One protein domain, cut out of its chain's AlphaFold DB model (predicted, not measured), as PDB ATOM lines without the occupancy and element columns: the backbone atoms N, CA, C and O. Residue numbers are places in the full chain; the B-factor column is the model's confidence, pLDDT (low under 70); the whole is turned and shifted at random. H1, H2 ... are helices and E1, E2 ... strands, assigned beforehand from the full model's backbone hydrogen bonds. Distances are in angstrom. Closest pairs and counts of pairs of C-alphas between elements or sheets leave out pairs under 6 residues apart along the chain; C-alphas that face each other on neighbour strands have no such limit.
ATOM      1  N   GLU A   7     -12.677  42.915  12.410       96.25
ATOM      2  CA  GLU A   7     -13.469  44.121  12.649       96.25
ATOM      3  C   GLU A   7     -12.820  45.311  11.946       96.25
ATOM      4  O   GLU A   7     -11.647  45.626  12.182       96.25
ATOM      5  N   LEU A   8     -13.587  46.008  11.113       95.75
ATOM      6  CA  LEU A   8     -13.167  47.257  10.497       95.75
ATOM      7  C   LEU A   8     -13.276  48.414  11.492       95.75
ATOM      8  O   LEU A   8     -14.241  48.559  12.241       95.75
ATOM      9  N   TYR A   9     -12.303  49.309  11.490       94.12
ATOM     10  CA  TYR A   9     -12.357  50.498  12.328       94.12
ATOM     11  C   TYR A   9     -11.619  51.660  11.671       94.12
ATOM     12  O   TYR A   9     -10.706  51.477  10.862       94.12
ATOM     13  N   VAL A  10     -12.013  52.880  12.034       93.00
ATOM     14  CA  VAL A  10     -11.306  54.088  11.610       93.00
ATOM     15  C   VAL A  10     -10.158  54.327  12.577       93.00
ATOM     16  O   VAL A  10     -10.360  54.536  13.776       93.00
ATOM     17  N   HIS A  11      -8.931  54.308  12.066       88.94
ATOM     18  CA  HIS A  11      -7.761  54.523  12.900       88.94
ATOM     19  C   HIS A  11      -7.776  55.953  13.476       88.94
ATOM     20  O   HIS A  11      -7.777  56.921  12.711       88.94
ATOM     21  N   PRO A  12      -7.700  56.139  14.811       86.25
ATOM     22  CA  PRO A  12      -7.983  57.429  15.450       86.25
ATOM     23  C   PRO A  12      -7.030  58.549  15.014       86.25
ATOM     24  O   PRO A  12      -7.452  59.702  14.910       86.25
ATOM     25  N   LYS A  13      -5.765  58.202  14.731       86.75
ATOM     26  CA  LYS A  13      -4.727  59.133  14.254       86.75
ATOM     27  C   LYS A  13      -4.665  59.272  12.729       86.75
ATOM     28  O   LYS A  13      -4.711  60.385  12.232       86.75
ATOM     29  N   LEU A  14      -4.576  58.155  12.001       85.12
ATOM     30  CA  LEU A  14      -4.414  58.142  10.541       85.12
ATOM     31  C   LEU A  14      -5.687  58.500   9.762       85.12
ATOM     32  O   LEU A  14      -5.592  58.784   8.576       85.12
ATOM     33  N   LYS A  15      -6.865  58.465  10.407       87.50
ATOM     34  CA  LYS A  15      -8.171  58.752   9.784       87.50
ATOM     35  C   LYS A  15      -8.471  57.891   8.548       87.50
ATOM     36  O   LYS A  15      -9.218  58.302   7.672       87.50
ATOM     37  N   CYS A  16      -7.912  56.685   8.501       88.69
ATOM     38  CA  CYS A  16      -8.137  55.703   7.446       88.69
ATOM     39  C   CYS A  16      -8.729  54.416   8.030       88.69
ATOM     40  O   CYS A  16      -8.554  54.133   9.222       88.69
ATOM     41  N   PHE A  17      -9.380  53.615   7.187       93.38
ATOM     42  CA  PHE A  17      -9.846  52.295   7.591       93.38
ATOM     43  C   PHE A  17      -8.678  51.331   7.817       93.38
ATOM     44  O   PHE A  17      -7.664  51.325   7.108       93.38
ATOM     45  N   ARG A  18      -8.832  50.521   8.860       94.62
ATOM     46  CA  ARG A  18      -7.974  49.400   9.232       94.62
ATOM     47  C   ARG A  18      -8.860  48.249   9.679       94.62
ATOM     48  O   ARG A  18     -10.023  48.462  10.014       94.62
ATOM     49  N   ALA A  19      -8.293  47.052   9.711       95.19
ATOM     50  CA  ALA A  19      -8.940  45.901  10.313       95.19
ATOM     51  C   ALA A  19      -8.160  45.409  11.528       95.19
ATOM     52  O   ALA A  19      -6.931  45.534  11.604       95.19
ATOM     53  N   ARG A  20      -8.911  44.859  12.476       94.19
ATOM     54  CA  ARG A  20      -8.426  44.145  13.649       94.19
ATOM     55  C   ARG A  20      -8.839  42.684  13.547       94.19
ATOM     56  O   ARG A  20      -9.957  42.415  13.138       94.19
ATOM     57  N   VAL A  21      -7.974  41.774  13.980       92.62
ATOM     58  CA  VAL A  21      -8.293  40.353  14.175       92.62
ATOM     59  C   VAL A  21      -7.842  39.952  15.576       92.62
ATOM     60  O   VAL A  21      -6.646  39.951  15.873       92.62
ATOM     61  N   GLY A  22      -8.787  39.661  16.474       88.06
ATOM     62  CA  GLY A  22      -8.476  39.414  17.886       88.06
ATOM     63  C   GLY A  22      -7.687  40.574  18.514       88.06
ATOM     64  O   GLY A  22      -8.154  41.713  18.532       88.06
ATOM     65  N   SER A  23      -6.473  40.305  19.014       86.31
ATOM     66  CA  SER A  23      -5.579  41.341  19.562       86.31
ATOM     67  C   SER A  23      -4.688  42.032  18.518       86.31
ATOM     68  O   SER A  23      -4.017  43.014  18.841       86.31
ATOM     69  N   VAL A  24      -4.696  41.578  17.259       90.25
ATOM     70  CA  VAL A  24      -3.939  42.201  16.167       90.25
ATOM     71  C   VAL A  24      -4.684  43.435  15.684       90.25
ATOM     72  O   VAL A  24      -5.679  43.331  14.978       90.25
ATOM     73  N   SER A  25      -4.201  44.619  16.059       83.31
ATOM     74  CA  SER A  25      -4.858  45.898  15.761       83.31
ATOM     75  C   SER A  25      -4.476  46.514  14.410       83.31
ATOM     76  O   SER A  25      -4.801  47.664  14.170       83.31
ATOM     77  N   ASN A  26      -3.811  45.788  13.513       88.62
ATOM     78  CA  ASN A  26      -3.600  46.208  12.128       88.62
ATOM     79  C   ASN A  26      -3.273  44.979  11.282       88.62
ATOM     80  O   ASN A  26      -2.164  44.460  11.344       88.62
ATOM     81  N   THR A  27      -4.223  44.518  10.482       92.56
ATOM     82  CA  THR A  27      -4.048  43.325   9.644       92.56
ATOM     83  C   THR A  27      -3.180  43.556   8.404       92.56
ATOM     84  O   THR A  27      -3.013  42.624   7.625       92.56
ATOM     85  N   GLY A  28      -2.682  44.778   8.173       92.44
ATOM     86  CA  GLY A  28      -1.889  45.144   6.994       92.44
ATOM     87  C   GLY A  28      -2.706  45.441   5.736       92.44
ATOM     88  O   GLY A  28      -2.157  45.979   4.783       92.44
ATOM     89  N   HIS A  29      -4.012  45.162   5.732       94.88
ATOM     90  CA  HIS A  29      -4.851  45.327   4.546       94.88
ATOM     91  C   HIS A  29      -5.011  46.801   4.158       94.88
ATOM     92  O   HIS A  29      -5.243  47.677   5.001       94.88
ATOM     93  N   HIS A  30      -4.964  47.060   2.852       94.00
ATOM     94  CA  HIS A  30      -5.398  48.329   2.286       94.00
ATOM     95  C   HIS A  30      -6.919  48.299   2.125       94.00
ATOM     96  O   HIS A  30      -7.445  47.470   1.383       94.00
ATOM     97  N   ILE A  31      -7.612  49.214   2.807       95.75
ATOM     98  CA  ILE A  31      -9.074  49.273   2.849       95.75
ATOM     99  C   ILE A  31      -9.525  50.683   2.470       95.75
ATOM    100  O   ILE A  31      -9.093  51.660   3.087       95.75
ATOM    101  N   THR A  32     -10.418  50.773   1.491       95.81
ATOM    102  CA  THR A  32     -11.109  52.010   1.113       95.81
ATOM    103  C   THR A  32     -12.609  51.829   1.249       95.81
ATOM    104  O   THR A  32     -13.126  50.725   1.073       95.81
ATOM    105  N   GLU A  33     -13.298  52.924   1.535       95.81
ATOM    106  CA  GLU A  33     -14.746  52.969   1.668       95.81
ATOM    107  C   GLU A  33     -15.296  54.090   0.786       95.81
ATOM    108  O   GLU A  33     -14.710  55.171   0.724       95.81
ATOM    109  N   ASP A  34     -16.382  53.791   0.082       94.56
ATOM    110  CA  ASP A  34     -17.161  54.737  -0.708       94.56
ATOM    111  C   ASP A  34     -18.649  54.475  -0.456       94.56
ATOM    112  O   ASP A  34     -19.164  53.402  -0.770       94.56
ATOM    113  N   SER A  35     -19.352  55.447   0.128       93.06
ATOM    114  CA  SER A  35     -20.814  55.429   0.282       93.06
ATOM    115  C   SER A  35     -21.373  54.185   1.003       93.06
ATOM    116  O   SER A  35     -22.444  53.673   0.680       93.06
ATOM    117  N   GLY A  36     -20.648  53.691   2.004       92.38
ATOM    118  CA  GLY A  36     -20.948  52.500   2.797       92.38
ATOM    119  C   GLY A  36     -20.412  51.195   2.204       92.38
ATOM    120  O   GLY A  36     -20.701  50.123   2.743       92.38
ATOM    121  N   ARG A  37     -19.656  51.263   1.102       96.88
ATOM    122  CA  ARG A  37     -19.158  50.106   0.352       96.88
ATOM    123  C   ARG A  37     -17.652  49.991   0.452       96.88
ATOM    124  O   ARG A  37     -16.926  50.963   0.281       96.88
ATOM    125  N   PHE A  38     -17.178  48.783   0.718       97.69
ATOM    126  CA  PHE A  38     -15.783  48.519   1.034       97.69
ATOM    127  C   PHE A  38     -15.073  47.836  -0.125       97.69
ATOM    128  O   PHE A  38     -15.603  46.935  -0.779       97.69
ATOM    129  N   THR A  39     -13.841  48.270  -0.358       97.38
ATOM    130  CA  THR A  39     -12.905  47.624  -1.271       97.38
ATOM    131  C   THR A  39     -11.628  47.315  -0.502       97.38
ATOM    132  O   THR A  39     -11.072  48.188   0.170       97.38
ATOM    133  N   VAL A  40     -11.175  46.066  -0.588       97.00
ATOM    134  CA  VAL A  40     -10.042  45.548   0.182       97.00
ATOM    135  C   VAL A  40      -9.050  44.885  -0.766       97.00
ATOM    136  O   VAL A  40      -9.436  44.076  -1.612       97.00
ATOM    137  N   LYS A  41      -7.766  45.226  -0.633       95.88
ATOM    138  CA  LYS A  41      -6.685  44.536  -1.352       95.88
ATOM    139  C   LYS A  41      -6.136  43.377  -0.536       95.88
ATOM    140  O   LYS A  41      -6.019  43.485   0.684       95.88
ATOM    141  N   SER A  42      -5.756  42.326  -1.252       94.88
ATOM    142  CA  SER A  42      -5.110  41.144  -0.696       94.88
ATOM    143  C   SER A  42      -3.736  41.485  -0.117       94.88
ATOM    144  O   SER A  42      -2.963  42.245  -0.710       94.88
ATOM    145  N   ILE A  43      -3.433  40.909   1.045       93.88
ATOM    146  CA  ILE A  43      -2.103  40.969   1.671       93.88
ATOM    147  C   ILE A  43      -1.210  39.781   1.282       93.88
ATOM    148  O   ILE A  43      -0.000  39.834   1.500       93.88
ATOM    149  N   ILE A  44      -1.785  38.714   0.719       91.19
ATOM    150  CA  ILE A  44      -1.056  37.519   0.266       91.19
ATOM    151  C   ILE A  44      -0.695  37.620  -1.220       91.19
ATOM    152  O   ILE A  44       0.429  37.299  -1.608       91.19
ATOM    153  N   THR A  45      -1.639  38.058  -2.052       89.44
ATOM    154  CA  THR A  45      -1.490  38.138  -3.508       89.44
ATOM    155  C   THR A  45      -1.375  39.594  -3.924       89.44
ATOM    156  O   THR A  45      -2.345  40.352  -3.889       89.44
ATOM    157  N   LYS A  46      -0.171  39.990  -4.338       85.75
ATOM    158  CA  LYS A  46       0.120  41.363  -4.742       85.75
ATOM    159  C   LYS A  46      -0.864  41.858  -5.808       85.75
ATOM    160  O   LYS A  46      -1.123  41.167  -6.789       85.75
ATOM    161  N   ASP A  47      -1.376  43.069  -5.598       85.12
ATOM    162  CA  ASP A  47      -2.300  43.786  -6.488       85.12
ATOM    163  C   ASP A  47      -3.659  43.102  -6.738       85.12
ATOM    164  O   ASP A  47      -4.477  43.628  -7.496       85.12
ATOM    165  N   ALA A  48      -3.957  41.987  -6.062       92.44
ATOM    166  CA  ALA A  48      -5.262  41.348  -6.132       92.44
ATOM    167  C   ALA A  48      -6.283  42.046  -5.225       92.44
ATOM    168  O   ALA A  48      -5.972  42.532  -4.131       92.44
ATOM    169  N   TRP A  49      -7.536  42.059  -5.673       95.06
ATOM    170  CA  TRP A  49      -8.663  42.446  -4.835       95.06
ATOM    171  C   TRP A  49      -9.087  41.254  -3.999       95.06
ATOM    172  O   TRP A  49      -9.351  40.181  -4.537       95.06
ATOM    173  N   LEU A  50      -9.180  41.472  -2.695       94.88
ATOM    174  CA  LEU A  50      -9.833  40.542  -1.794       94.88
ATOM    175  C   LEU A  50     -11.358  40.700  -1.920       94.88
ATOM    176  O   LEU A  50     -12.084  39.722  -2.054       94.88
ATOM    177  N   CYS A  51     -11.835  41.947  -1.973       95.75
ATOM    178  CA  CYS A  51     -13.212  42.278  -2.330       95.75
ATOM    179  C   CYS A  51     -13.331  43.697  -2.907       95.75
ATOM    180  O   CYS A  51     -12.438  44.531  -2.727       95.75
ATOM    181  N   ARG A  52     -14.433  43.982  -3.611       97.06
ATOM    182  CA  ARG A  52     -14.704  45.280  -4.247       97.06
ATOM    183  C   ARG A  52     -16.189  45.618  -4.167       97.06
ATOM    184  O   ARG A  52     -17.000  44.770  -4.506       97.06
ATOM    185  N   ASP A  53     -16.501  46.858  -3.781       96.25
ATOM    186  CA  ASP A  53     -17.879  47.377  -3.653       96.25
ATOM    187  C   ASP A  53     -18.804  46.460  -2.823       96.25
ATOM    188  O   ASP A  53     -19.948  46.172  -3.175       96.25
ATOM    189  N   ASN A  54     -18.278  45.964  -1.702       96.94
ATOM    190  CA  ASN A  54     -18.966  44.997  -0.853       96.94
ATOM    191  C   ASN A  54     -19.500  45.623   0.434       96.94
ATOM    192  O   ASN A  54     -19.148  46.745   0.808       96.94
ATOM    193  N   THR A  55     -20.378  44.894   1.125       97.75
ATOM    194  CA  THR A  55     -20.830  45.322   2.449       97.75
ATOM    195  C   THR A  55     -19.688  45.248   3.460       97.75
ATOM    196  O   THR A  55     -18.679  44.570   3.258       97.75
ATOM    197  N   ARG A  56     -19.859  45.946   4.585       96.88
ATOM    198  CA  ARG A  56     -18.918  45.880   5.703       96.88
ATOM    199  C   ARG A  56     -18.704  44.446   6.200       96.88
ATOM    200  O   ARG A  56     -17.560  44.062   6.410       96.88
ATOM    201  N   ALA A  57     -19.791  43.689   6.364       96.69
ATOM    202  CA  ALA A  57     -19.744  42.317   6.860       96.69
ATOM    203  C   ALA A  57     -18.967  41.409   5.898       96.69
ATOM    204  O   ALA A  57     -18.052  40.715   6.324       96.69
ATOM    205  N   ASP A  58     -19.237  41.505   4.591       96.56
ATOM    206  CA  ASP A  58     -18.507  40.719   3.587       96.56
ATOM    207  C   ASP A  58     -17.011  41.067   3.580       96.56
ATOM    208  O   ASP A  58     -16.161  40.188   3.459       96.56
ATOM    209  N   ALA A  59     -16.662  42.350   3.721       97.31
ATOM    210  CA  ALA A  59     -15.268  42.776   3.801       97.31
ATOM    211  C   ALA A  59     -14.569  42.250   5.067       97.31
ATOM    212  O   ALA A  59     -13.427  41.802   4.987       97.31
ATOM    213  N   GLU A  60     -15.239  42.281   6.221       97.38
ATOM    214  CA  GLU A  60     -14.737  41.702   7.473       97.38
ATOM    215  C   GLU A  60     -14.544  40.175   7.344       97.38
ATOM    216  O   GLU A  60     -13.486  39.659   7.710       97.38
ATOM    217  N   ASP A  61     -15.489  39.459   6.732       96.56
ATOM    218  CA  ASP A  61     -15.406  38.009   6.516       96.56
ATOM    219  C   ASP A  61     -14.276  37.606   5.560       96.56
ATOM    220  O   ASP A  61     -13.593  36.601   5.781       96.56
ATOM    221  N   GLU A  62     -14.063  38.366   4.485       96.62
ATOM    222  CA  GLU A  62     -12.947  38.120   3.570       96.62
ATOM    223  C   GLU A  62     -11.597  38.395   4.249       96.62
ATOM    224  O   GLU A  62     -10.680  37.578   4.145       96.62
ATOM    225  N   ILE A  63     -11.476  39.490   5.013       97.06
ATOM    226  CA  ILE A  63     -10.257  39.796   5.783       97.06
ATOM    227  C   ILE A  63      -9.966  38.678   6.784       97.06
ATOM    228  O   ILE A  63      -8.817  38.261   6.920       97.06
ATOM    229  N   ALA A  64     -10.988  38.182   7.484       96.00
ATOM    230  CA  ALA A  64     -10.841  37.086   8.432       96.00
ATOM    231  C   ALA A  64     -10.338  35.800   7.755       96.00
ATOM    232  O   ALA A  64      -9.436  35.141   8.281       96.00
ATOM    233  N   ARG A  65     -10.877  35.467   6.575       95.75
ATOM    234  CA  ARG A  65     -10.442  34.313   5.772       95.75
ATOM    235  C   ARG A  65      -9.004  34.452   5.288       95.75
ATOM    236  O   ARG A  65      -8.228  33.513   5.461       95.75
ATOM    237  N   GLU A  66      -8.628  35.605   4.740       95.81
ATOM    238  CA  GLU A  66      -7.250  35.833   4.293       95.81
ATOM    239  C   GLU A  66      -6.266  35.792   5.473       95.81
ATOM    240  O   GLU A  66      -5.184  35.214   5.366       95.81
ATOM    241  N   TRP A  67      -6.652  36.317   6.640       95.12
ATOM    242  CA  TRP A  67      -5.826  36.214   7.843       95.12
ATOM    243  C   TRP A  67      -5.661  34.779   8.338       95.12
ATOM    244  O   TRP A  67      -4.570  34.395   8.757       95.12
ATOM    245  N   ALA A  68      -6.725  33.977   8.282       94.00
ATOM    246  CA  ALA A  68      -6.652  32.558   8.603       94.00
ATOM    247  C   ALA A  68      -5.693  31.816   7.660       94.00
ATOM    248  O   ALA A  68      -4.892  31.001   8.119       94.00
ATOM    249  N   ASP A  69      -5.735  32.136   6.364       94.25
ATOM    250  CA  ASP A  69      -4.818  31.578   5.370       94.25
ATOM    251  C   ASP A  69      -3.366  31.993   5.660       94.25
ATOM    252  O   ASP A  69      -2.491  31.132   5.758       94.25
ATOM    253  N   LEU A  70      -3.112  33.278   5.940       92.62
ATOM    254  CA  LEU A  70      -1.787  33.766   6.337       92.62
ATOM    255  C   LEU A  70      -1.246  33.026   7.571       92.62
ATOM    256  O   LEU A  70      -0.102  32.574   7.563       92.62
ATOM    257  N   VAL A  71      -2.069  32.866   8.614       92.38
ATOM    258  CA  VAL A  71      -1.713  32.112   9.829       92.38
ATOM    259  C   VAL A  71      -1.397  30.656   9.495       92.38
ATOM    260  O   VAL A  71      -0.444  30.104  10.034       92.38
ATOM    261  N   SER A  72      -2.169  30.029   8.605       92.62
ATOM    262  CA  SER A  72      -1.972  28.623   8.232       92.62
ATOM    263  C   SER A  72      -0.668  28.377   7.465       92.62
ATOM    264  O   SER A  72      -0.077  27.305   7.582       92.62
ATOM    265  N   ARG A  73      -0.199  29.383   6.716       91.06
ATOM    266  CA  ARG A  73       1.060  29.358   5.958       91.06
ATOM    267  C   ARG A  73       2.276  29.719   6.810       91.06
ATOM    268  O   ARG A  73       3.405  29.608   6.335       91.06
ATOM    269  N   HIS A  74       2.066  30.183   8.041       91.12
ATOM    270  CA  HIS A  74       3.146  30.626   8.907       91.12
ATOM    271  C   HIS A  74       3.990  29.451   9.396       91.12
ATOM    272  O   HIS A  74       3.502  28.520  10.036       91.12
TER     273      HIS A  74
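Overview. This is residues 7 to 74 of the 167 residues of an uncharacterized protein of Rhizobium skierniewicense (UniProt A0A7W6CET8). Helix H1 packs on one face of the small three-stranded sheet E3-E4-E5, two layers, and the hairpin E1-E2 packs on H1 and on the end of E3. The 68 printed residues, class mixed, run E1 E2 E3 E4 E5 H1, both sheets antiparallel. The whole is compact, radius of gyration of the C-alphas 11.3 A, spanning 34 by 24 by 20 A.

Arrangement. E1, residues 7 to 10, and E2, residues 17 to 21, form a hairpin, N 9 to O 18 2.8 A. E3, 31 to 34, E4, 37 to 41, and E5, 49 to 54, form a meander, each strand the antiparallel neighbour of the one before: N 32 to O 39 3.0 A, N 40 to O 51 2.9 A. H1, 56 to 72, is on this sheet along E4 and E5, height 9.8 A; every O i to N i+4 pair is within hydrogen-bond range. The closest C-alphas of E1 and H1, Glu 7 and Glu 60, are 5.9 A apart.

Along the chain. E1 begins at C-alpha 7 (-13.469, 44.121, 12.649). H1, 24.3 A, ends at C-alpha 72 (-1.972, 28.623, 8.232).

Size, cuts and confidence. The printed part has no cut and no long link; no printed residue is under 70 in pLDDT.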